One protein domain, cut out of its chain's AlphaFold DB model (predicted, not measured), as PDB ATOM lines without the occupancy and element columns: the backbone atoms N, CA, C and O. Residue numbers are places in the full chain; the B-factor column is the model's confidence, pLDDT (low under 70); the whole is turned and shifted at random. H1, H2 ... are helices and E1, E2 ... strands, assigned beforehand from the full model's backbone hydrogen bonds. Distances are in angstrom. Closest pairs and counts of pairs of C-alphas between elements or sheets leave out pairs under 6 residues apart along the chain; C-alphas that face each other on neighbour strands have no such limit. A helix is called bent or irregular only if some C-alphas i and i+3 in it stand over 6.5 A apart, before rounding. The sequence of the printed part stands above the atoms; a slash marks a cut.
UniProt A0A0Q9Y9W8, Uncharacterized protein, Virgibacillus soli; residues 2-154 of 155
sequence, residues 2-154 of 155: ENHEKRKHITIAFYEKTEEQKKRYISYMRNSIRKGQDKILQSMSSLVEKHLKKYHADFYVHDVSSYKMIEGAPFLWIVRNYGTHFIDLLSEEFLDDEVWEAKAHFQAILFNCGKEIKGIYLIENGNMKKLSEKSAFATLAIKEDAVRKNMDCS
ATOM      1  N   GLU A   2       4.774 -45.515 -13.050       54.94
ATOM      2  CA  GLU A   2       3.488 -45.624 -12.326       54.94
ATOM      3  C   GLU A   2       2.397 -44.616 -12.773       54.94
ATOM      4  O   GLU A   2       1.231 -44.974 -12.951       54.94
ATOM      5  N   ASN A   3       2.774 -43.365 -13.064       60.44
ATOM      6  CA  ASN A   3       1.824 -42.325 -13.496       60.44
ATOM      7  C   ASN A   3       1.252 -42.565 -14.907       60.44
ATOM      8  O   ASN A   3       0.069 -42.312 -15.150       60.44
ATOM      9  N   HIS A   4       2.057 -43.109 -15.828       59.28
ATOM     10  CA  HIS A   4       1.623 -43.410 -17.195       59.28
ATOM     11  C   HIS A   4       0.606 -44.565 -17.222       59.28
ATOM     12  O   HIS A   4      -0.419 -44.492 -17.906       59.28
ATOM     13  N   GLU A   5       0.824 -45.614 -16.421       60.94
ATOM     14  CA  GLU A   5      -0.116 -46.735 -16.294       60.94
ATOM     15  C   GLU A   5      -1.448 -46.308 -15.673       60.94
ATOM     16  O   GLU A   5      -2.516 -46.685 -16.171       60.94
ATOM     17  N   LYS A   6      -1.397 -45.445 -14.650       65.12
ATOM     18  CA  LYS A   6      -2.582 -44.870 -14.004       65.12
ATOM     19  C   LYS A   6      -3.410 -44.017 -14.970       65.12
ATOM     20  O   LYS A   6      -4.635 -44.153 -15.005       65.12
ATOM     21  N   ARG A   7      -2.764 -43.194 -15.810       63.56
ATOM     22  CA  ARG A   7      -3.425 -42.442 -16.896       63.56
ATOM     23  C   ARG A   7      -4.128 -43.373 -17.869       63.56
ATOM     24  O   ARG A   7      -5.314 -43.190 -18.142       63.56
ATOM     25  N   LYS A   8      -3.418 -44.400 -18.336       63.59
ATOM     26  CA  LYS A   8      -3.951 -45.397 -19.267       63.59
ATOM     27  C   LYS A   8      -5.176 -46.110 -18.680       63.59
ATOM     28  O   LYS A   8      -6.172 -46.257 -19.380       63.59
ATOM     29  N   HIS A   9      -5.152 -46.461 -17.392       70.00
ATOM     30  CA  HIS A   9      -6.275 -47.108 -16.702       70.00
ATOM     31  C   HIS A   9      -7.513 -46.213 -16.592       70.00
ATOM     32  O   HIS A   9      -8.613 -46.666 -16.901       70.00
ATOM     33  N   ILE A  10      -7.355 -44.939 -16.207       73.62
ATOM     34  CA  ILE A  10      -8.480 -43.985 -16.130       73.62
ATOM     35  C   ILE A  10      -9.137 -43.824 -17.505       73.62
ATOM     36  O   ILE A  10     -10.364 -43.854 -17.623       73.62
ATOM     37  N   THR A  11      -8.317 -43.684 -18.544       71.81
ATOM     38  CA  THR A  11      -8.785 -43.510 -19.915       71.81
ATOM     39  C   THR A  11      -9.497 -44.759 -20.440       71.81
ATOM     40  O   THR A  11     -10.623 -44.648 -20.926       71.81
ATOM     41  N   ILE A  12      -8.896 -45.947 -20.307       72.56
ATOM     42  CA  ILE A  12      -9.510 -47.220 -20.729       72.56
ATOM     43  C   ILE A  12     -10.854 -47.417 -20.018       72.56
ATOM     44  O   ILE A  12     -11.883 -47.596 -20.672       72.56
ATOM     45  N   ALA A  13     -10.878 -47.236 -18.695       78.62
ATOM     46  CA  ALA A  13     -12.081 -47.401 -17.890       78.62
ATOM     47  C   ALA A  13     -13.205 -46.413 -18.246       78.62
ATOM     48  O   ALA A  13     -14.361 -46.661 -17.896       78.62
ATOM     49  N   PHE A  14     -12.904 -45.279 -18.893       86.19
ATOM     50  CA  PHE A  14     -13.913 -44.358 -19.420       86.19
ATOM     51  C   PHE A  14     -14.491 -44.839 -20.757       86.19
ATOM     52  O   PHE A  14     -15.706 -44.767 -20.951       86.19
ATOM     53  N   TYR A  15     -13.661 -45.336 -21.678       88.94
ATOM     54  CA  TYR A  15     -14.124 -45.732 -23.014       88.94
ATOM     55  C   TYR A  15     -14.911 -47.044 -23.036       88.94
ATOM     56  O   TYR A  15     -15.783 -47.190 -23.894       88.94
ATOM     57  N   GLU A  16     -14.707 -47.916 -22.048       90.75
ATOM     58  CA  GLU A  16     -15.505 -49.133 -21.823       90.75
ATOM     59  C   GLU A  16     -16.925 -48.852 -21.293       90.75
ATOM     60  O   GLU A  16     -17.777 -49.738 -21.257       90.75
ATOM     61  N   LYS A  17     -17.214 -47.612 -20.880       88.81
ATOM     62  CA  LYS A  17     -18.533 -47.223 -20.369       88.81
ATOM     63  C   LYS A  17     -19.551 -47.029 -21.489       88.81
ATOM     64  O   LYS A  17     -19.222 -46.628 -22.611       88.81
ATOM     65  N   THR A  18     -20.825 -47.198 -21.139       92.44
ATOM     66  CA  THR A  18     -21.940 -46.816 -22.012       92.44
ATOM     67  C   THR A  18     -21.973 -45.302 -22.232       92.44
ATOM     68  O   THR A  18     -21.462 -44.523 -21.423       92.44
ATOM     69  N   GLU A  19     -22.621 -44.849 -23.304       90.38
ATOM     70  CA  GLU A  19     -22.739 -43.413 -23.602       90.38
ATOM     71  C   GLU A  19     -23.434 -42.622 -22.483       90.38
ATOM     72  O   GLU A  19     -23.047 -41.496 -22.174       90.38
ATOM     73  N   GLU A  20     -24.417 -43.226 -21.815       91.75
ATOM     74  CA  GLU A  20     -25.090 -42.620 -20.663       91.75
ATOM     75  C   GLU A  20     -24.135 -42.457 -19.470       91.75
ATOM     76  O   GLU A  20     -24.067 -41.395 -18.848       91.75
ATOM     77  N   GLN A  21     -23.329 -43.479 -19.180       91.62
ATOM     78  CA  GLN A  21     -22.316 -43.416 -18.128       91.62
ATOM     79  C   GLN A  21     -21.225 -42.379 -18.446       91.62
ATOM     80  O   GLN A  21     -20.832 -41.621 -17.558       91.62
ATOM     81  N   LYS A  22     -20.776 -42.290 -19.705       92.31
ATOM     82  CA  LYS A  22     -19.818 -41.269 -20.163       92.31
ATOM     83  C   LYS A  22     -20.367 -39.855 -19.970       92.31
ATOM     84  O   LYS A  22     -19.677 -38.999 -19.415       92.31
ATOM     85  N   LYS A  23     -21.628 -39.610 -20.352       92.00
ATOM     86  CA  LYS A  23     -22.309 -38.320 -20.136       92.00
ATOM     87  C   LYS A  23     -22.390 -37.958 -18.656       92.00
ATOM     88  O   LYS A  23     -22.073 -36.825 -18.289       92.00
ATOM     89  N   ARG A  24     -22.770 -38.912 -17.798       92.44
ATOM     90  CA  ARG A  24     -22.820 -38.710 -16.340       92.44
ATOM     91  C   ARG A  24     -21.449 -38.375 -15.767       92.44
ATOM     92  O   ARG A  24     -21.349 -37.438 -14.982       92.44
ATOM     93  N   TYR A  25     -20.402 -39.075 -16.201       92.44
ATOM     94  CA  TYR A  25     -19.034 -38.799 -15.769       92.44
ATOM     95  C   TYR A  25     -18.577 -37.393 -16.175       92.44
ATOM     96  O   TYR A  25     -18.107 -36.635 -15.331       92.44
ATOM     97  N   ILE A  26     -18.783 -36.997 -17.437       93.44
ATOM     98  CA  ILE A  26     -18.449 -35.642 -17.906       93.44
ATOM     99  C   ILE A  26     -19.216 -34.583 -17.101       93.44
ATOM    100  O   ILE A  26     -18.632 -33.584 -16.682       93.44
ATOM    101  N   SER A  27     -20.508 -34.803 -16.842       93.81
ATOM    102  CA  SER A  27     -21.330 -33.899 -16.028       93.81
ATOM    103  C   SER A  27     -20.818 -33.788 -14.587       93.81
ATOM    104  O   SER A  27     -20.716 -32.689 -14.038       93.81
ATOM    105  N   TYR A  28     -20.437 -34.915 -13.980       94.50
ATOM    106  CA  TYR A  28     -19.817 -34.946 -12.660       94.50
ATOM    107  C   TYR A  28     -18.509 -34.147 -12.636       94.50
ATOM    108  O   TYR A  28     -18.362 -33.254 -11.799       94.50
ATOM    109  N   MET A  29     -17.602 -34.401 -13.584       94.88
ATOM    110  CA  MET A  29     -16.317 -33.702 -13.678       94.88
ATOM    111  C   MET A  29     -16.503 -32.197 -13.857       94.88
ATOM    112  O   MET A  29     -15.899 -31.413 -13.127       94.88
ATOM    113  N   ARG A  30     -17.405 -31.783 -14.752       94.44
ATOM    114  CA  ARG A  30     -17.777 -30.375 -14.941       94.44
ATOM    115  C   ARG A  30     -18.231 -29.722 -13.638       94.44
ATOM    116  O   ARG A  30     -17.725 -28.669 -13.257       94.44
ATOM    117  N   ASN A  31     -19.164 -30.356 -12.930       94.25
ATOM    118  CA  ASN A  31     -19.681 -29.830 -11.668       94.25
ATOM    119  C   ASN A  31     -18.606 -29.783 -10.576       94.25
ATOM    120  O   ASN A  31     -18.569 -28.827  -9.803       94.25
ATOM    121  N   SER A  32     -17.730 -30.789 -10.524       95.69
ATOM    122  CA  SER A  32     -16.609 -30.831  -9.586       95.69
ATOM    123  C   SER A  32     -15.639 -29.673  -9.818       95.69
ATOM    124  O   SER A  32     -15.237 -29.032  -8.853       95.69
ATOM    125  N   ILE A  33     -15.289 -29.375 -11.073       96.31
ATOM    126  CA  ILE A  33     -14.391 -28.259 -11.410       96.31
ATOM    127  C   ILE A  33     -15.050 -26.924 -11.051       96.31
ATOM    128  O   ILE A  33     -14.454 -26.094 -10.364       96.31
ATOM    129  N   ARG A  34     -16.317 -26.741 -11.440       94.31
ATOM    130  CA  ARG A  34     -17.070 -25.508 -11.173       94.31
ATOM    131  C   ARG A  34     -17.193 -25.187  -9.680       94.31
ATOM    132  O   ARG A  34     -17.203 -24.017  -9.322       94.31
ATOM    133  N   LYS A  35     -17.305 -26.204  -8.820       95.38
ATOM    134  CA  LYS A  35     -17.411 -26.047  -7.357       95.38
ATOM    135  C   LYS A  35     -16.061 -26.065  -6.628       95.38
ATOM    136  O   LYS A  35     -16.035 -25.834  -5.425       95.38
ATOM    137  N   GLY A  36     -14.973 -26.388  -7.326       94.56
ATOM    138  CA  GLY A  36     -13.631 -26.458  -6.749       94.56
ATOM    139  C   GLY A  36     -13.045 -25.086  -6.400       94.56
ATOM    140  O   GLY A  36     -13.687 -24.052  -6.559       94.56
ATOM    141  N   GLN A  37     -11.795 -25.084  -5.936       94.44
ATOM    142  CA  GLN A  37     -11.031 -23.859  -5.639       94.44
ATOM    143  C   GLN A  37      -9.928 -23.574  -6.671       94.44
ATOM    144  O   GLN A  37      -9.302 -22.515  -6.639       94.44
ATOM    145  N   ASP A  38      -9.697 -24.505  -7.597       95.06
ATOM    146  CA  ASP A  38      -8.664 -24.393  -8.618       95.06
ATOM    147  C   ASP A  38      -9.085 -23.425  -9.731       95.06
ATOM    148  O   ASP A  38      -9.873 -23.752 -10.625       95.06
ATOM    149  N   LYS A  39      -8.531 -22.213  -9.670       95.50
ATOM    150  CA  LYS A  39      -8.836 -21.132 -10.612       95.50
ATOM    151  C   LYS A  39      -8.349 -21.427 -12.031       95.50
ATOM    152  O   LYS A  39      -8.980 -20.967 -12.987       95.50
ATOM    153  N   ILE A  40      -7.255 -22.175 -12.189       96.44
ATOM    154  CA  ILE A  40      -6.742 -22.544 -13.513       96.44
ATOM    155  C   ILE A  40      -7.690 -23.543 -14.154       96.44
ATOM    156  O   ILE A  40      -8.177 -23.303 -15.260       96.44
ATOM    157  N   LEU A  41      -8.042 -24.606 -13.433       95.75
ATOM    158  CA  LEU A  41      -8.929 -25.638 -13.955       95.75
ATOM    159  C   LEU A  41     -10.331 -25.088 -14.262       95.75
ATOM    160  O   LEU A  41     -10.935 -25.442 -15.277       95.75
ATOM    161  N   GLN A  42     -10.823 -24.155 -13.443       96.69
ATOM    162  CA  GLN A  42     -12.054 -23.406 -13.721       96.69
ATOM    163  C   GLN A  42     -11.954 -22.558 -14.995       96.69
ATOM    164  O   GLN A  42     -12.890 -22.541 -15.802       96.69
ATOM    165  N   SER A  43     -10.822 -21.883 -15.210       96.69
ATOM    166  CA  SER A  43     -10.583 -21.077 -16.414       96.69
ATOM    167  C   SER A  43     -10.519 -21.946 -17.674       96.69
ATOM    168  O   SER A  43     -11.159 -21.623 -18.678       96.69
ATOM    169  N   MET A  44      -9.828 -23.089 -17.607       97.00
ATOM    170  CA  MET A  44      -9.784 -24.072 -18.693       97.00
ATOM    171  C   MET A  44     -11.185 -24.616 -19.005       97.00
ATOM    172  O   MET A  44     -11.615 -24.594 -20.159       97.00
ATOM    173  N   SER A  45     -11.948 -25.009 -17.979       96.50
ATOM    174  CA  SER A  45     -13.325 -25.494 -18.148       96.50
ATOM    175  C   SER A  45     -14.225 -24.450 -18.806       96.50
ATOM    176  O   SER A  45     -14.986 -24.779 -19.714       96.50
ATOM    177  N   SER A  46     -14.098 -23.181 -18.412       95.25
ATOM    178  CA  SER A  46     -14.874 -22.080 -18.998       95.25
ATOM    179  C   SER A  46     -14.569 -21.885 -20.487       95.25
ATOM    180  O   SER A  46     -15.473 -21.653 -21.289       95.25
ATOM    181  N   LEU A  47     -13.300 -22.007 -20.892       95.62
ATOM    182  CA  LEU A  47     -12.920 -21.928 -22.306       95.62
ATOM    183  C   LEU A  47     -13.427 -23.117 -23.117       95.62
ATOM    184  O   LEU A  47     -13.852 -22.928 -24.257       95.62
ATOM    185  N   VAL A  48     -13.397 -24.317 -22.540       94.25
ATOM    186  CA  VAL A  48     -13.945 -25.518 -23.175       94.25
ATOM    187  C   VAL A  48     -15.438 -25.357 -23.410       94.25
ATOM    188  O   VAL A  48     -15.890 -25.542 -24.531       94.25
ATOM    189  N   GLU A  49     -16.201 -24.920 -22.412       91.94
ATOM    190  CA  GLU A  49     -17.640 -24.684 -22.582       91.94
ATOM    191  C   GLU A  49     -17.949 -23.595 -23.617       91.94
ATOM    192  O   GLU A  49     -18.954 -23.671 -24.321       91.94
ATOM    193  N   LYS A  50     -17.068 -22.598 -23.750       91.69
ATOM    194  CA  LYS A  50     -17.229 -21.511 -24.721       91.69
ATOM    195  C   LYS A  50     -16.909 -21.923 -26.160       91.69
ATOM    196  O   LYS A  50     -17.521 -21.402 -27.093       91.69
ATOM    197  N   HIS A  51     -15.902 -22.768 -26.363       90.06
ATOM    198  CA  HIS A  51     -15.314 -22.994 -27.686       90.06
ATOM    199  C   HIS A  51     -15.521 -24.402 -28.236       90.06
ATOM    200  O   HIS A  51     -15.565 -24.570 -29.458       90.06
ATOM    201  N   LEU A  52     -15.638 -25.396 -27.361       88.94
ATOM    202  CA  LEU A  52     -15.643 -26.794 -27.744       88.94
ATOM    203  C   LEU A  52     -17.046 -27.230 -28.168       88.94
ATOM    204  O   LEU A  52     -18.003 -27.150 -27.404       88.94
ATOM    205  N   LYS A  53     -17.177 -27.721 -29.403       85.81
ATOM    206  CA  LYS A  53     -18.470 -28.186 -29.935       85.81
ATOM    207  C   LYS A  53     -18.707 -29.675 -29.694       85.81
ATOM    208  O   LYS A  53     -19.852 -30.107 -29.574       85.81
ATOM    209  N   LYS A  54     -17.639 -30.477 -29.673       85.31
ATOM    210  CA  LYS A  54     -17.662 -31.944 -29.521       85.31
ATOM    211  C   LYS A  54     -16.433 -32.422 -28.747       85.31
ATOM    212  O   LYS A  54     -15.561 -31.625 -28.444       85.31
ATOM    213  N   TYR A  55     -16.385 -33.720 -28.445       86.19
ATOM    214  CA  TYR A  55     -15.237 -34.383 -27.808       86.19
ATOM    215  C   TYR A  55     -14.820 -33.757 -26.472       86.19
ATOM    216  O   TYR A  55     -13.654 -33.628 -26.139       86.19
ATOM    217  N   HIS A  56     -15.816 -33.432 -25.647       89.12
ATOM    218  CA  HIS A  56     -15.618 -32.953 -24.277       89.12
ATOM    219  C   HIS A  56     -14.790 -33.913 -23.403       89.12
ATOM    220  O   HIS A  56     -14.243 -33.486 -22.391       89.12
ATOM    221  N   ALA A  57     -14.698 -35.193 -23.779       90.88
ATOM    222  CA  ALA A  57     -13.846 -36.163 -23.102       90.88
ATOM    223  C   ALA A  57     -12.358 -35.776 -23.154       90.88
ATOM    224  O   ALA A  57     -11.672 -35.998 -22.160       90.88
ATOM    225  N   ASP A  58     -11.888 -35.145 -24.238       92.06
ATOM    226  CA  ASP A  58     -10.505 -34.657 -24.382       92.06
ATOM    227  C   ASP A  58     -10.121 -33.799 -23.174       92.06
ATOM    228  O   ASP A  58      -9.156 -34.087 -22.475       92.06
ATOM    229  N   PHE A  59     -10.982 -32.850 -22.811       96.00
ATOM    230  CA  PHE A  59     -10.764 -32.049 -21.617       96.00
ATOM    231  C   PHE A  59     -11.118 -32.787 -20.316       96.00
ATOM    232  O   PHE A  59     -10.260 -33.005 -19.464       96.00
ATOM    233  N   TYR A  60     -12.389 -33.168 -20.128       95.12
ATOM    234  CA  TYR A  60     -12.893 -33.602 -18.814       95.12
ATOM    235  C   TYR A  60     -12.348 -34.955 -18.341       95.12
ATOM    236  O   TYR A  60     -12.492 -35.285 -17.162       95.12
ATOM    237  N   VAL A  61     -11.763 -35.743 -19.244       92.25
ATOM    238  CA  VAL A  61     -11.148 -37.035 -18.927       92.25
ATOM    239  C   VAL A  61      -9.635 -36.926 -19.054       92.25
ATOM    240  O   VAL A  61      -8.939 -37.136 -18.065       92.25
ATOM    241  N   HIS A  62      -9.119 -36.579 -20.235       93.06
ATOM    242  CA  HIS A  62      -7.681 -36.693 -20.503       93.06
ATOM    243  C   HIS A  62      -6.880 -35.518 -19.950       93.06
ATOM    244  O   HIS A  62      -5.926 -35.745 -19.202       93.06
ATOM    245  N   ASP A  63      -7.267 -34.281 -20.257       94.75
ATOM    246  CA  ASP A  63      -6.517 -33.104 -19.806       94.75
ATOM    247  C   ASP A  63      -6.611 -32.925 -18.295       94.75
ATOM    248  O   ASP A  63      -5.601 -32.675 -17.652       94.75
ATOM    249  N   VAL A  64      -7.797 -33.100 -17.699       94.31
ATOM    250  CA  VAL A  64      -7.962 -32.997 -16.236       94.31
ATOM    251  C   VAL A  64      -7.142 -34.067 -15.509       94.31
ATOM    252  O   VAL A  64      -6.597 -33.803 -14.440       94.31
ATOM    253  N   SER A  65      -7.058 -35.277 -16.070       92.38
ATOM    254  CA  SER A  65      -6.219 -36.345 -15.521       92.38
ATOM    255  C   SER A  65      -4.736 -35.972 -15.609       92.38
ATOM    256  O   SER A  65      -4.038 -36.016 -14.600       92.38
ATOM    257  N   SER A  66      -4.288 -35.506 -16.779       92.44
ATOM    258  CA  SER A  66      -2.895 -35.094 -17.015       92.44
ATOM    259  C   SER A  66      -2.501 -33.919 -16.116       92.44
ATOM    260  O   SER A  66      -1.498 -33.992 -15.418       92.44
ATOM    261  N   TYR A  67      -3.353 -32.894 -16.030       93.44
ATOM    262  CA  TYR A  67      -3.186 -31.726 -15.164       93.44
ATOM    263  C   TYR A  67      -2.943 -32.103 -13.698       93.44
ATOM    264  O   TYR A  67      -2.071 -31.538 -13.046       93.44
ATOM    265  N   LYS A  68      -3.696 -33.082 -13.178       90.88
ATOM    266  CA  LYS A  68      -3.532 -33.557 -11.799       90.88
ATOM    267  C   LYS A  68      -2.242 -34.348 -11.587       90.88
ATOM    268  O   LYS A  68      -1.742 -34.350 -10.475       90.88
ATOM    269  N   MET A  69      -1.744 -35.041 -12.611       88.69
ATOM    270  CA  MET A  69      -0.550 -35.890 -12.502       88.69
ATOM    271  C   MET A  69       0.754 -35.110 -12.577       88.69
ATOM    272  O   MET A  69       1.727 -35.513 -11.956       88.69
ATOM    273  N   ILE A  70       0.783 -34.022 -13.346       87.94
ATOM    274  CA  ILE A  70       1.996 -33.219 -13.513       87.94
ATOM    275  C   ILE A  70       2.228 -32.228 -12.355       87.94
ATOM    276  O   ILE A  70       3.199 -31.484 -12.373       87.94
ATOM    277  N   GLU A  71       1.310 -32.175 -11.378       86.06
ATOM    278  CA  GLU A  71       1.443 -31.479 -10.083       86.06
ATOM    279  C   GLU A  71       2.023 -30.050 -10.150       86.06
ATOM    280  O   GLU A  71       2.827 -29.631  -9.321       86.06
ATOM    281  N   GLY A  72       1.573 -29.259 -11.127       87.44
ATOM    282  CA  GLY A  72       1.978 -27.857 -11.281       87.44
ATOM    283  C   GLY A  72       3.175 -27.622 -12.204       87.44
ATOM    284  O   GLY A  72       3.554 -26.463 -12.395       87.44
ATOM    285  N   ALA A  73       3.723 -28.671 -12.822       92.19
ATOM    286  CA  ALA A  73       4.687 -28.531 -13.905       92.19
ATOM    287  C   ALA A  73       4.123 -27.675 -15.062       92.19
ATOM    288  O   ALA A  73       2.905 -27.599 -15.272       92.19
ATOM    289  N   PRO A  74       4.988 -26.983 -15.820       96.50
ATOM    290  CA  PRO A  74       4.556 -26.197 -16.960       96.50
ATOM    291  C   PRO A  74       4.035 -27.088 -18.094       96.50
ATOM    292  O   PRO A  74       4.629 -28.112 -18.422       96.50
ATOM    293  N   PHE A  75       2.963 -26.654 -18.754       97.75
ATOM    294  CA  PHE A  75       2.432 -27.326 -19.942       97.75
ATOM    295  C   PHE A  75       1.868 -26.333 -20.959       97.75
ATOM    296  O   PHE A  75       1.404 -25.239 -20.611       97.75
ATOM    297  N   LEU A  76       1.873 -26.729 -22.233       98.25
ATOM    298  CA  LEU A  76       1.058 -26.078 -23.255       98.25
ATOM    299  C   LEU A  76      -0.289 -26.786 -23.366       98.25
ATOM    300  O   LEU A  76      -0.379 -28.009 -23.450       98.25
ATOM    301  N   TRP A  77      -1.346 -25.988 -23.435       98.25
ATOM    302  CA  TRP A  77      -2.704 -26.453 -23.647       98.25
ATOM    303  C   TRP A  77      -3.321 -25.777 -24.859       98.25
ATOM    304  O   TRP A  77      -3.339 -24.549 -24.979       98.25
ATOM    305  N   ILE A  78      -3.829 -26.585 -25.781       98.06
ATOM    306  CA  ILE A  78      -4.326 -26.121 -27.074       98.06
ATOM    307  C   ILE A  78      -5.805 -26.452 -27.156       98.06
ATOM    308  O   ILE A  78      -6.204 -27.610 -27.063       98.06
ATOM    309  N   VAL A  79      -6.623 -25.427 -27.366       97.06
ATOM    310  CA  VAL A  79      -8.073 -25.560 -27.521       97.06
ATOM    311  C   VAL A  79      -8.414 -25.502 -29.000       97.06
ATOM    312  O   VAL A  79      -8.050 -24.536 -29.677       97.06
ATOM    313  N   ARG A  80      -9.141 -26.502 -29.503       94.75
ATOM    314  CA  ARG A  80      -9.630 -26.581 -30.888       94.75
ATOM    315  C   ARG A  80     -11.159 -26.492 -30.932       94.75
ATOM    316  O   ARG A  80     -11.823 -26.436 -29.902       94.75
ATOM    317  N   ASN A  81     -11.741 -26.495 -32.131       90.50
ATOM    318  CA  ASN A  81     -13.197 -26.624 -32.313       90.50
ATOM    319  C   ASN A  81     -13.755 -27.936 -31.727       90.50
ATOM    320  O   ASN A  81     -14.867 -27.961 -31.193       90.50
ATOM    321  N   TYR A  82     -13.000 -29.024 -31.890       91.31
ATOM    322  CA  TYR A  82     -13.454 -30.400 -31.680       91.31
ATOM    323  C   TYR A  82     -12.486 -31.198 -30.804       91.31
ATOM    324  O   TYR A  82     -12.247 -32.370 -31.053       91.31
ATOM    325  N   GLY A  83     -11.892 -30.561 -29.808       93.69
ATOM    326  CA  GLY A  83     -11.022 -31.243 -28.862       93.69
ATOM    327  C   GLY A  83     -10.000 -30.312 -28.245       93.69
ATOM    328  O   GLY A  83      -9.955 -29.107 -28.523       93.69
ATOM    329  N   THR A  84      -9.152 -30.897 -27.425       97.00
ATOM    330  CA  THR A  84      -8.040 -30.217 -26.771       97.00
ATOM    331  C   THR A  84      -6.777 -31.059 -26.906       97.00
ATOM    332  O   THR A  84      -6.843 -32.239 -27.243       97.00
ATOM    333  N   HIS A  85      -5.619 -30.429 -26.728       96.75
ATOM    334  CA  HIS A  85      -4.348 -31.130 -26.592       96.75
ATOM    335  C   HIS A  85      -3.594 -30.596 -25.386       96.75
ATOM    336  O   HIS A  85      -3.566 -29.387 -25.144       96.75
ATOM    337  N   PHE A  86      -2.953 -31.518 -24.684       96.69
ATOM    338  CA  PHE A  86      -2.090 -31.270 -23.545       96.69
ATOM    339  C   PHE A  86      -0.670 -31.698 -23.913       96.69
ATOM    340  O   PHE A  86      -0.464 -32.841 -24.323       96.69
ATOM    341  N   ILE A  87       0.289 -30.784 -23.781       96.81
ATOM    342  CA  ILE A  87       1.703 -31.023 -24.071       96.81
ATOM    343  C   ILE A  87       2.498 -30.713 -22.806       96.81
ATOM    344  O   ILE A  87       2.586 -29.551 -22.402       96.81
ATOM    345  N   ASP A  88       3.056 -31.756 -22.198       94.75
ATOM    346  CA  ASP A  88       3.957 -31.642 -21.054       94.75
ATOM    347  C   ASP A  88       5.283 -31.004 -21.498       94.75
ATOM    348  O   ASP A  88       5.897 -31.456 -22.463       94.75
ATOM    349  N   LEU A  89       5.698 -29.925 -20.827       96.00
ATOM    350  CA  LEU A  89       6.927 -29.201 -21.157       96.00
ATOM    351  C   LEU A  89       8.134 -29.639 -20.321       96.00
ATOM    352  O   LEU A  89       9.195 -29.032 -20.465       96.00
ATOM    353  N   LEU A  90       7.978 -30.643 -19.454       91.12
ATOM    354  CA  LEU A  90       9.072 -31.285 -18.724       91.12
ATOM    355  C   LEU A  90       9.313 -32.735 -19.163       91.12
ATOM    356  O   LEU A  90      10.125 -33.411 -18.541       91.12
ATOM    357  N   SER A  91       8.632 -33.220 -20.208       89.38
ATOM    358  CA  SER A  91       8.933 -34.539 -20.776       89.38
ATOM    359  C   SER A  91      10.413 -34.606 -21.155       89.38
ATOM    360  O   SER A  91      10.903 -33.742 -21.878       89.38
ATOM    361  N   GLU A  92      11.119 -35.624 -20.680       90.88
ATOM    362  CA  GLU A  92      12.503 -35.919 -21.077       90.88
ATOM    363  C   GLU A  92      12.540 -36.875 -22.283       90.88
ATOM    364  O   GLU A  92      13.577 -37.448 -22.606       90.88
ATOM    365  N   GLU A  93      11.399 -37.072 -22.955       91.50
ATOM    366  CA  GLU A  93      11.290 -37.951 -24.113       91.50
ATOM    367  C   GLU A  93      11.758 -37.246 -25.394       91.50
ATOM    368  O   GLU A  93      11.297 -36.158 -25.770       91.50
ATOM    369  N   PHE A  94      12.679 -37.908 -26.089       92.62
ATOM    370  CA  PHE A  94      13.184 -37.524 -27.400       92.62
ATOM    371  C   PHE A  94      12.940 -38.669 -28.379       92.62
ATOM    372  O   PHE A  94      13.023 -39.842 -28.016       92.62
ATOM    373  N   LEU A  95      12.614 -38.313 -29.617       90.25
ATOM    374  CA  LEU A  95      12.487 -39.256 -30.722       90.25
ATOM    375  C   LEU A  95      13.879 -39.712 -31.198       90.25
ATOM    376  O   LEU A  95      14.892 -39.109 -30.840       90.25
ATOM    377  N   ASP A  96      13.923 -40.757 -32.031       83.62
ATOM    378  CA  ASP A  96      15.169 -41.373 -32.527       83.62
ATOM    379  C   ASP A  96      16.112 -40.390 -33.258       83.62
ATOM    380  O   ASP A  96      17.306 -40.649 -33.380       83.62
ATOM    381  N   ASP A  97      15.596 -39.258 -33.741       85.44
ATOM    382  CA  ASP A  97      16.334 -38.175 -34.403       85.44
ATOM    383  C   ASP A  97      16.722 -37.022 -33.455       85.44
ATOM    384  O   ASP A  97      17.009 -35.911 -33.901       85.44
ATOM    385  N   GLU A  98      16.710 -37.276 -32.143       86.94
ATOM    386  CA  GLU A  98      16.927 -36.299 -31.070       86.94
ATOM    387  C   GLU A  98      15.947 -35.119 -31.096       86.94
ATOM    388  O   GLU A  98      16.205 -34.072 -30.492       86.94
ATOM    389  N   VAL A  99      14.799 -35.249 -31.766       89.38
ATOM    390  CA  VAL A  99      13.750 -34.233 -31.705       89.38
ATOM    391  C   VAL A  99      12.962 -34.404 -30.415       89.38
ATOM    392  O   VAL A  99      12.431 -35.472 -30.119       89.38
ATOM    393  N   TRP A 100      12.852 -33.318 -29.651       95.19
ATOM    394  CA  TRP A 100      12.066 -33.309 -28.423       95.19
ATOM    395  C   TRP A 100      10.589 -33.613 -28.706       95.19
ATOM    396  O   TRP A 100       9.949 -32.920 -29.508       95.19
ATOM    397  N   GLU A 101      10.034 -34.622 -28.032       94.38
ATOM    398  CA  GLU A 101       8.695 -35.150 -28.321       94.38
ATOM    399  C   GLU A 101       7.618 -34.053 -28.225       94.38
ATOM    400  O   GLU A 101       6.773 -33.911 -29.114       94.38
ATOM    401  N   ALA A 102       7.694 -33.192 -27.205       95.44
ATOM    402  CA  ALA A 102       6.752 -32.090 -27.005       95.44
ATOM    403  C   ALA A 102       6.710 -31.116 -28.197       95.44
ATOM    404  O   ALA A 102       5.643 -30.631 -28.595       95.44
ATOM    405  N   LYS A 103       7.870 -30.846 -28.806       96.00
ATOM    406  CA  LYS A 103       7.996 -29.974 -29.979       96.00
ATOM    407  C   LYS A 103       7.435 -30.640 -31.229       96.00
ATOM    408  O   LYS A 103       6.667 -29.997 -31.949       96.00
ATOM    409  N   ALA A 104       7.752 -31.916 -31.450       95.19
ATOM    410  CA  ALA A 104       7.191 -32.696 -32.551       95.19
ATOM    411  C   ALA A 104       5.657 -32.781 -32.450       95.19
ATOM    412  O   ALA A 104       4.945 -32.519 -33.422       95.19
ATOM    413  N   HIS A 105       5.130 -33.048 -31.252       95.94
ATOM    414  CA  HIS A 105       3.693 -33.101 -30.992       95.94
ATOM    415  C   HIS A 105       3.021 -31.749 -31.276       95.94
ATOM    416  O   HIS A 105       2.000 -31.696 -31.969       95.94
ATOM    417  N   PHE A 106       3.611 -30.638 -30.823       97.38
ATOM    418  CA  PHE A 106       3.094 -29.302 -31.125       97.38
ATOM    419  C   PHE A 106       3.040 -29.025 -32.635       97.38
ATOM    420  O   PHE A 106       2.014 -28.568 -33.145       97.38
ATOM    421  N   GLN A 107       4.114 -29.342 -33.363       96.75
ATOM    422  CA  GLN A 107       4.176 -29.175 -34.816       96.75
ATOM    423  C   GLN A 107       3.118 -30.018 -35.535       96.75
ATOM    424  O   GLN A 107       2.425 -29.509 -36.420       96.75
ATOM    425  N   ALA A 108       2.928 -31.270 -35.115       96.31
ATOM    426  CA  ALA A 108       1.902 -32.144 -35.666       96.31
ATOM    427  C   ALA A 108       0.488 -31.576 -35.449       96.31
ATOM    428  O   ALA A 108      -0.344 -31.634 -36.357       96.31
ATOM    429  N   ILE A 109       0.204 -30.984 -34.285       96.06
ATOM    430  CA  ILE A 109      -1.095 -30.346 -34.015       96.06
ATOM    431  C   ILE A 109      -1.306 -29.132 -34.922       96.06
ATOM    432  O   ILE A 109      -2.389 -28.979 -35.490       96.06
ATOM    433  N   LEU A 110      -0.298 -28.274 -35.090       96.44
ATOM    434  CA  LEU A 110      -0.409 -27.112 -35.978       96.44
ATOM    435  C   LEU A 110      -0.651 -27.530 -37.430       96.44
ATOM    436  O   LEU A 110      -1.549 -26.992 -38.079       96.44
ATOM    437  N   PHE A 111       0.095 -28.523 -37.916       96.12
ATOM    438  CA  PHE A 111      -0.035 -29.023 -39.282       96.12
ATOM    439  C   PHE A 111      -1.419 -29.631 -39.542       96.12
ATOM    440  O   PHE A 111      -2.091 -29.269 -40.508       96.12
ATOM    441  N   ASN A 112      -1.882 -30.509 -38.649       94.62
ATOM    442  CA  ASN A 112      -3.131 -31.247 -38.843       94.62
ATOM    443  C   ASN A 112      -4.380 -30.442 -38.464       94.62
ATOM    444  O   ASN A 112      -5.471 -30.721 -38.960       94.62
ATOM    445  N   CYS A 113      -4.262 -29.474 -37.551       93.44
ATOM    446  CA  CYS A 113      -5.417 -28.831 -36.921       93.44
ATOM    447  C   CYS A 113      -5.359 -27.301 -36.888       93.44
ATOM    448  O   CYS A 113      -6.252 -26.694 -36.296       93.44
ATOM    449  N   GLY A 114      -4.376 -26.653 -37.522       90.81
ATOM    450  CA  GLY A 114      -4.149 -25.204 -37.414       90.81
ATOM    451  C   GLY A 114      -5.393 -24.337 -37.656       90.81
ATOM    452  O   GLY A 114      -5.657 -23.401 -36.904       90.81
ATOM    453  N   LYS A 115      -6.241 -24.706 -38.628       92.06
ATOM    454  CA  LYS A 115      -7.498 -23.989 -38.946       92.06
ATOM    455  C   LYS A 115      -8.574 -24.092 -37.855       92.06
ATOM    456  O   LYS A 115      -9.540 -23.330 -37.858       92.06
ATOM    457  N   GLU A 116      -8.440 -25.039 -36.932       93.25
ATOM    458  CA  GLU A 116      -9.409 -25.309 -35.871       93.25
ATOM    459  C   GLU A 116      -9.001 -24.748 -34.511       93.25
ATOM    460  O   GLU A 116      -9.830 -24.725 -33.595       93.25
ATOM    461  N   ILE A 117      -7.756 -24.288 -34.370       95.88
ATOM    462  CA  ILE A 117      -7.218 -23.788 -33.106       95.88
ATOM    463  C   ILE A 117      -7.938 -22.495 -32.702       95.88
ATOM    464  O   ILE A 117      -8.054 -21.534 -33.461       95.88
ATOM    465  N   LYS A 118      -8.435 -22.471 -31.463       96.25
ATOM    466  CA  LYS A 118      -9.090 -21.322 -30.811       96.25
ATOM    467  C   LYS A 118      -8.180 -20.605 -29.828       96.25
ATOM    468  O   LYS A 118      -8.347 -19.406 -29.571       96.25
ATOM    469  N   GLY A 119      -7.201 -21.317 -29.290       97.25
ATOM    470  CA  GLY A 119      -6.164 -20.720 -28.471       97.25
ATOM    471  C   GLY A 119      -5.086 -21.718 -28.098       97.25
ATOM    472  O   GLY A 119      -5.346 -22.913 -27.990       97.25
ATOM    473  N   ILE A 120      -3.895 -21.174 -27.893       98.56
ATOM    474  CA  ILE A 120      -2.736 -21.856 -27.331       98.56
ATOM    475  C   ILE A 120      -2.473 -21.160 -26.001       98.56
ATOM    476  O   ILE A 120      -2.419 -19.928 -25.958       98.56
ATOM    477  N   TYR A 121      -2.368 -21.919 -24.921       98.56
ATOM    478  CA  TYR A 121      -2.215 -21.394 -23.574       98.56
ATOM    479  C   TYR A 121      -1.010 -22.050 -22.909       98.56
ATOM    480  O   TYR A 121      -0.901 -23.270 -22.917       98.56
ATOM    481  N   LEU A 122      -0.124 -21.244 -22.334       98.50
ATOM    482  CA  LEU A 122       0.894 -21.714 -21.403       98.50
ATOM    483  C   LEU A 122       0.309 -21.668 -20.001       98.50
ATOM    484  O   LEU A 122      -0.177 -20.615 -19.577       98.50
ATOM    485  N   ILE A 123       0.360 -22.797 -19.309       98.06
ATOM    486  CA  ILE A 123       0.046 -22.877 -17.893       98.06
ATOM    487  C   ILE A 123       1.354 -23.135 -17.164       98.06
ATOM    488  O   ILE A 123       2.030 -24.124 -17.426       98.06
ATOM    489  N   GLU A 124       1.720 -22.218 -16.278       96.19
ATOM    490  CA  GLU A 124       2.975 -22.266 -15.535       96.19
ATOM    491  C   GLU A 124       2.858 -21.400 -14.277       96.19
ATOM    492  O   GLU A 124       2.284 -20.307 -14.323       96.19
ATOM    493  N   ASN A 125       3.399 -21.873 -13.150       91.44
ATOM    494  CA  ASN A 125       3.442 -21.130 -11.884       91.44
ATOM    495  C   ASN A 125       2.067 -20.588 -11.448       91.44
ATOM    496  O   ASN A 125       1.934 -19.427 -11.063       91.44
ATOM    497  N   GLY A 126       1.018 -21.407 -11.586       90.50
ATOM    498  CA  GLY A 126      -0.356 -21.028 -11.235       90.50
ATOM    499  C   GLY A 126      -0.980 -19.955 -12.136       90.50
ATOM    500  O   GLY A 126      -2.044 -19.435 -11.807       90.50
ATOM    501  N   ASN A 127      -0.347 -19.625 -13.264       94.88
ATOM    502  CA  ASN A 127      -0.840 -18.660 -14.237       94.88
ATOM    503  C   ASN A 127      -1.201 -19.346 -15.549       94.88
ATOM    504  O   ASN A 127      -0.580 -20.328 -15.942       94.88
ATOM    505  N   MET A 128      -2.179 -18.783 -16.255       97.56
ATOM    506  CA  MET A 128      -2.568 -19.217 -17.591       97.56
ATOM    507  C   MET A 128      -2.474 -18.039 -18.556       97.56
ATOM    508  O   MET A 128      -3.192 -17.046 -18.427       97.56
ATOM    509  N   LYS A 129      -1.589 -18.156 -19.546       97.88
ATOM    510  CA  LYS A 129      -1.289 -17.097 -20.511       97.88
ATOM    511  C   LYS A 129      -1.608 -17.560 -21.923       97.88
ATOM    512  O   LYS A 129      -1.053 -18.544 -22.398       97.88
ATOM    513  N   LYS A 130      -2.464 -16.817 -22.630       98.25
ATOM    514  CA  LYS A 130      -2.697 -17.049 -24.060       98.25
ATOM    515  C   LYS A 130      -1.463 -16.640 -24.864       98.25
ATOM    516  O   LYS A 130      -0.943 -15.542 -24.679       98.25
ATOM    517  N   LEU A 131      -1.026 -17.506 -25.769       98.50
ATOM    518  CA  LEU A 131       0.125 -17.302 -26.640       98.50
ATOM    519  C   LEU A 131      -0.303 -17.179 -28.105       98.50
ATOM    520  O   LEU A 131      -1.306 -17.753 -28.536       98.50
ATOM    521  N   SER A 132       0.493 -16.439 -28.878       97.88
ATOM    522  CA  SER A 132       0.532 -16.600 -30.334       97.88
ATOM    523  C   SER A 132       1.341 -17.844 -30.697       97.88
ATOM    524  O   SER A 132       2.167 -18.294 -29.904       97.88
ATOM    525  N   GLU A 133       1.166 -18.360 -31.912       97.25
ATOM    526  CA  GLU A 133       1.953 -19.491 -32.420       97.25
ATOM    527  C   GLU A 133       3.466 -19.229 -32.331       97.25
ATOM    528  O   GLU A 133       4.206 -20.027 -31.762       97.25
ATOM    529  N   LYS A 134       3.914 -18.042 -32.765       97.31
ATOM    530  CA  LYS A 134       5.315 -17.607 -32.636       97.31
ATOM    531  C   LYS A 134       5.808 -17.645 -31.184       97.31
ATOM    532  O   LYS A 134       6.929 -18.072 -30.926       97.31
ATOM    533  N   SER A 135       4.979 -17.202 -30.237       98.25
ATOM    534  CA  SER A 135       5.347 -17.206 -28.813       98.25
ATOM    535  C   SER A 135       5.377 -18.622 -28.233       98.25
ATOM    536  O   SER A 135       6.196 -18.903 -27.363       98.25
ATOM    537  N   ALA A 136       4.512 -19.517 -28.715       98.31
ATOM    538  CA  ALA A 136       4.510 -20.922 -28.323       98.31
ATOM    539  C   ALA A 136       5.773 -21.643 -28.815       98.31
ATOM    540  O   ALA A 136       6.422 -22.316 -28.022       98.31
ATOM    541  N   PHE A 137       6.200 -21.412 -30.063       98.12
ATOM    542  CA  PHE A 137       7.479 -21.931 -30.562       98.12
ATOM    543  C   PHE A 137       8.682 -21.407 -29.775       98.12
ATOM    544  O   PHE A 137       9.561 -22.187 -29.421       98.12
ATOM    545  N   ALA A 138       8.709 -20.110 -29.453       98.00
ATOM    546  CA  ALA A 138       9.764 -19.551 -28.609       98.00
ATOM    547  C   ALA A 138       9.773 -20.192 -27.210       98.00
ATOM    548  O   ALA A 138      10.835 -20.495 -26.678       98.00
ATOM    549  N   THR A 139       8.592 -20.448 -26.638       98.06
ATOM    550  CA  THR A 139       8.456 -21.145 -25.350       98.06
ATOM    551  C   THR A 139       9.003 -22.568 -25.435       98.06
ATOM    552  O   THR A 139       9.772 -22.965 -24.569       98.06
ATOM    553  N   LEU A 140       8.658 -23.319 -26.487       97.69
ATOM    554  CA  LEU A 140       9.157 -24.679 -26.698       97.69
ATOM    555  C   LEU A 140      10.679 -24.719 -26.828       97.69
ATOM    556  O   LEU A 140      11.290 -25.567 -26.199       97.69
ATOM    557  N   ALA A 141      11.289 -23.791 -27.569       96.94
ATOM    558  CA  ALA A 141      12.747 -23.726 -27.691       96.94
ATOM    559  C   ALA A 141      13.428 -23.485 -26.330       96.94
ATOM    560  O   ALA A 141      14.352 -24.201 -25.965       96.94
ATOM    561  N   ILE A 142      12.914 -22.535 -25.536       96.69
ATOM    562  CA  ILE A 142      13.435 -22.257 -24.185       96.69
ATOM    563  C   ILE A 142      13.307 -23.490 -23.275       96.69
ATOM    564  O   ILE A 142      14.193 -23.751 -22.462       96.69
ATOM    565  N   LYS A 143      12.196 -24.230 -23.375       96.38
ATOM    566  CA  LYS A 143      11.954 -25.426 -22.558       96.38
ATOM    567  C   LYS A 143      12.797 -26.616 -23.003       96.38
ATOM    568  O   LYS A 143      13.364 -27.272 -22.141       96.38
ATOM    569  N   GLU A 144      12.951 -26.826 -24.306       96.25
ATOM    570  CA  GLU A 144      13.838 -27.845 -24.875       96.25
ATOM    571  C   GLU A 144      15.278 -27.657 -24.373       96.25
ATOM    572  O   GLU A 144      15.874 -28.598 -23.852       96.25
ATOM    573  N   ASP A 145      15.807 -26.430 -24.437       95.00
ATOM    574  CA  ASP A 145      17.150 -26.111 -23.938       95.00
ATOM    575  C   ASP A 145      17.301 -26.414 -22.439       95.00
ATOM    576  O   ASP A 145      18.363 -26.848 -21.989       95.00
ATOM    577  N   ALA A 146      16.255 -26.163 -21.647       94.31
ATOM    578  CA  ALA A 146      16.259 -26.442 -20.215       94.31
ATOM    579  C   ALA A 146      16.226 -27.950 -19.922       94.31
ATOM    580  O   ALA A 146      16.976 -28.413 -19.068       94.31
ATOM    581  N   VAL A 147      15.399 -28.709 -20.650       93.81
ATOM    582  CA  VAL A 147      15.316 -30.172 -20.528       93.81
ATOM    583  C   VAL A 147      16.660 -30.811 -20.875       93.81
ATOM    584  O   VAL A 147      17.194 -31.562 -20.062       93.81
ATOM    585  N   ARG A 148      17.271 -30.440 -22.010       93.31
ATOM    586  CA  ARG A 148      18.585 -30.971 -22.417       93.31
ATOM    587  C   ARG A 148      19.662 -30.721 -21.363       93.31
ATOM    588  O   ARG A 148      20.349 -31.649 -20.957       93.31
ATOM    589  N   LYS A 149      19.749 -29.492 -20.840       91.56
ATOM    590  CA  LYS A 149      20.715 -29.152 -19.779       91.56
ATOM    591  C   LYS A 149      20.528 -29.987 -18.516       91.56
ATOM    592  O   LYS A 149      21.518 -30.333 -17.879       91.56
ATOM    593  N   ASN A 150      19.289 -30.288 -18.136       88.94
ATOM    594  CA  ASN A 150      19.017 -31.100 -16.951       88.94
ATOM    595  C   ASN A 150      19.424 -32.564 -17.161       88.94
ATOM    596  O   ASN A 150      19.961 -33.178 -16.240       88.94
ATOM    597  N   MET A 151      19.226 -33.096 -18.371       85.00
ATOM    598  CA  MET A 151      19.668 -34.444 -18.734       85.00
ATOM    599  C   MET A 151      21.197 -34.552 -18.746       85.00
ATOM    600  O   MET A 151      21.738 -35.481 -18.153       85.00
ATOM    601  N   ASP A 152      21.894 -33.565 -19.318       80.19
ATOM    602  CA  ASP A 152      23.364 -33.531 -19.351       80.19
ATOM    603  C   ASP A 152      23.983 -33.429 -17.945       80.19
ATOM    604  O   ASP A 152      25.043 -33.993 -17.692       80.19
ATOM    605  N   CYS A 153      23.329 -32.725 -17.012       65.81
ATOM    606  CA  CYS A 153      23.787 -32.612 -15.618       65.81
ATOM    607  C   CYS A 153      23.516 -33.866 -14.769       65.81
ATOM    608  O   CYS A 153      23.977 -33.932 -13.629       65.81
ATOM    609  N   SER A 154      22.724 -34.811 -15.280       60.06
ATOM    610  CA  SER A 154      22.332 -36.038 -14.572       60.06
ATOM    611  C   SER A 154      23.186 -37.257 -14.963       60.06
ATOM    612  O   SER A 154      22.934 -38.354 -14.459       60.06
TER     613      SER A 154
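Overview. This is residues 2 to 154 of the 155 residues of an uncharacterized protein of Virgibacillus soli (UniProt A0A0Q9Y9W8). A twisted sheet of four strands lies between two layers of helices: the helical hairpin H3 and H4 covers one face, and H5 with residues 133 to 140 of H6 covers the other. H1 and H2 pack on H4 and are not on the sheet, H2 also meeting H3. The printed part has 153 residues, with six named helices and four named strands in the order H1 H2 H3 H4 E1 E2 H5 E3 E4 H6; the sheet runs E2 E1 E3 E4, antiparallel throughout, and the class is mixed, helices and strands. It is compact, with a radius of gyration of the C-alphas of 15.9 A, and spans 48 by 34 by 31 A.

Arrangement. E1, residues 75 to 80, and E2, residues 83 to 88, form a hairpin, with N 78 and O 85 2.9 A apart, within hydrogen-bond range. E3, residues 117 to 124, is antiparallel to E1, with N 77 and O 121 at 2.8 A; with E4, residues 127 to 131, it forms a hairpin, N 129 and O 122 at 2.8 A. H3, residues 39 to 51, runs along the strands at a height over the sheet of 9.3 A. H4, residues 56 to 69, is on the same face at 9.0 A; its closest C-alphas to E2 are those of Asp 58 and Thr 84, 5.6 A. On the opposite face are H5, residues 101 to 116, at 9.4 A, and H6, residues 133 to 152, slantwise to E3 at 33 degrees on the local plane. E2, H5 and E3 make a split strand-helix-strand unit, E1 between its parallel strands, with a right-handed crossover. H4 is the hub: it touches H3, H1, residues 2 to 15, closest at the C-alphas of Arg 7 and Ser 65, 6.8 A, and H2, residues 19 to 35. Every O i to N i+4 pair is within hydrogen-bond range in H1, H2, H3 and H6, against 9 of 10 in H4 and 10 of 12 in H5.

Along the chain. H1 begins at C-alpha 2 (3.488, -45.624, -12.326). H2 measures 24.4 A, E3 20.4 A and H6 28.7 A; H6 ends at C-alpha 152 (23.364, -33.531, -19.351). H5 is irregular, with C-alphas 112 and 115 8.5 A apart, and has a kink of 46 degrees near residue 110.

Size, cuts and confidence. The C-alphas farthest apart are those of Glu 20 and Cys 153, 50.1 A. The printed part has no cut; the link from E2 to H5, residues 89 to 100, is long. pLDDT is under 70 at residues 2 to 8 and 153 to 154.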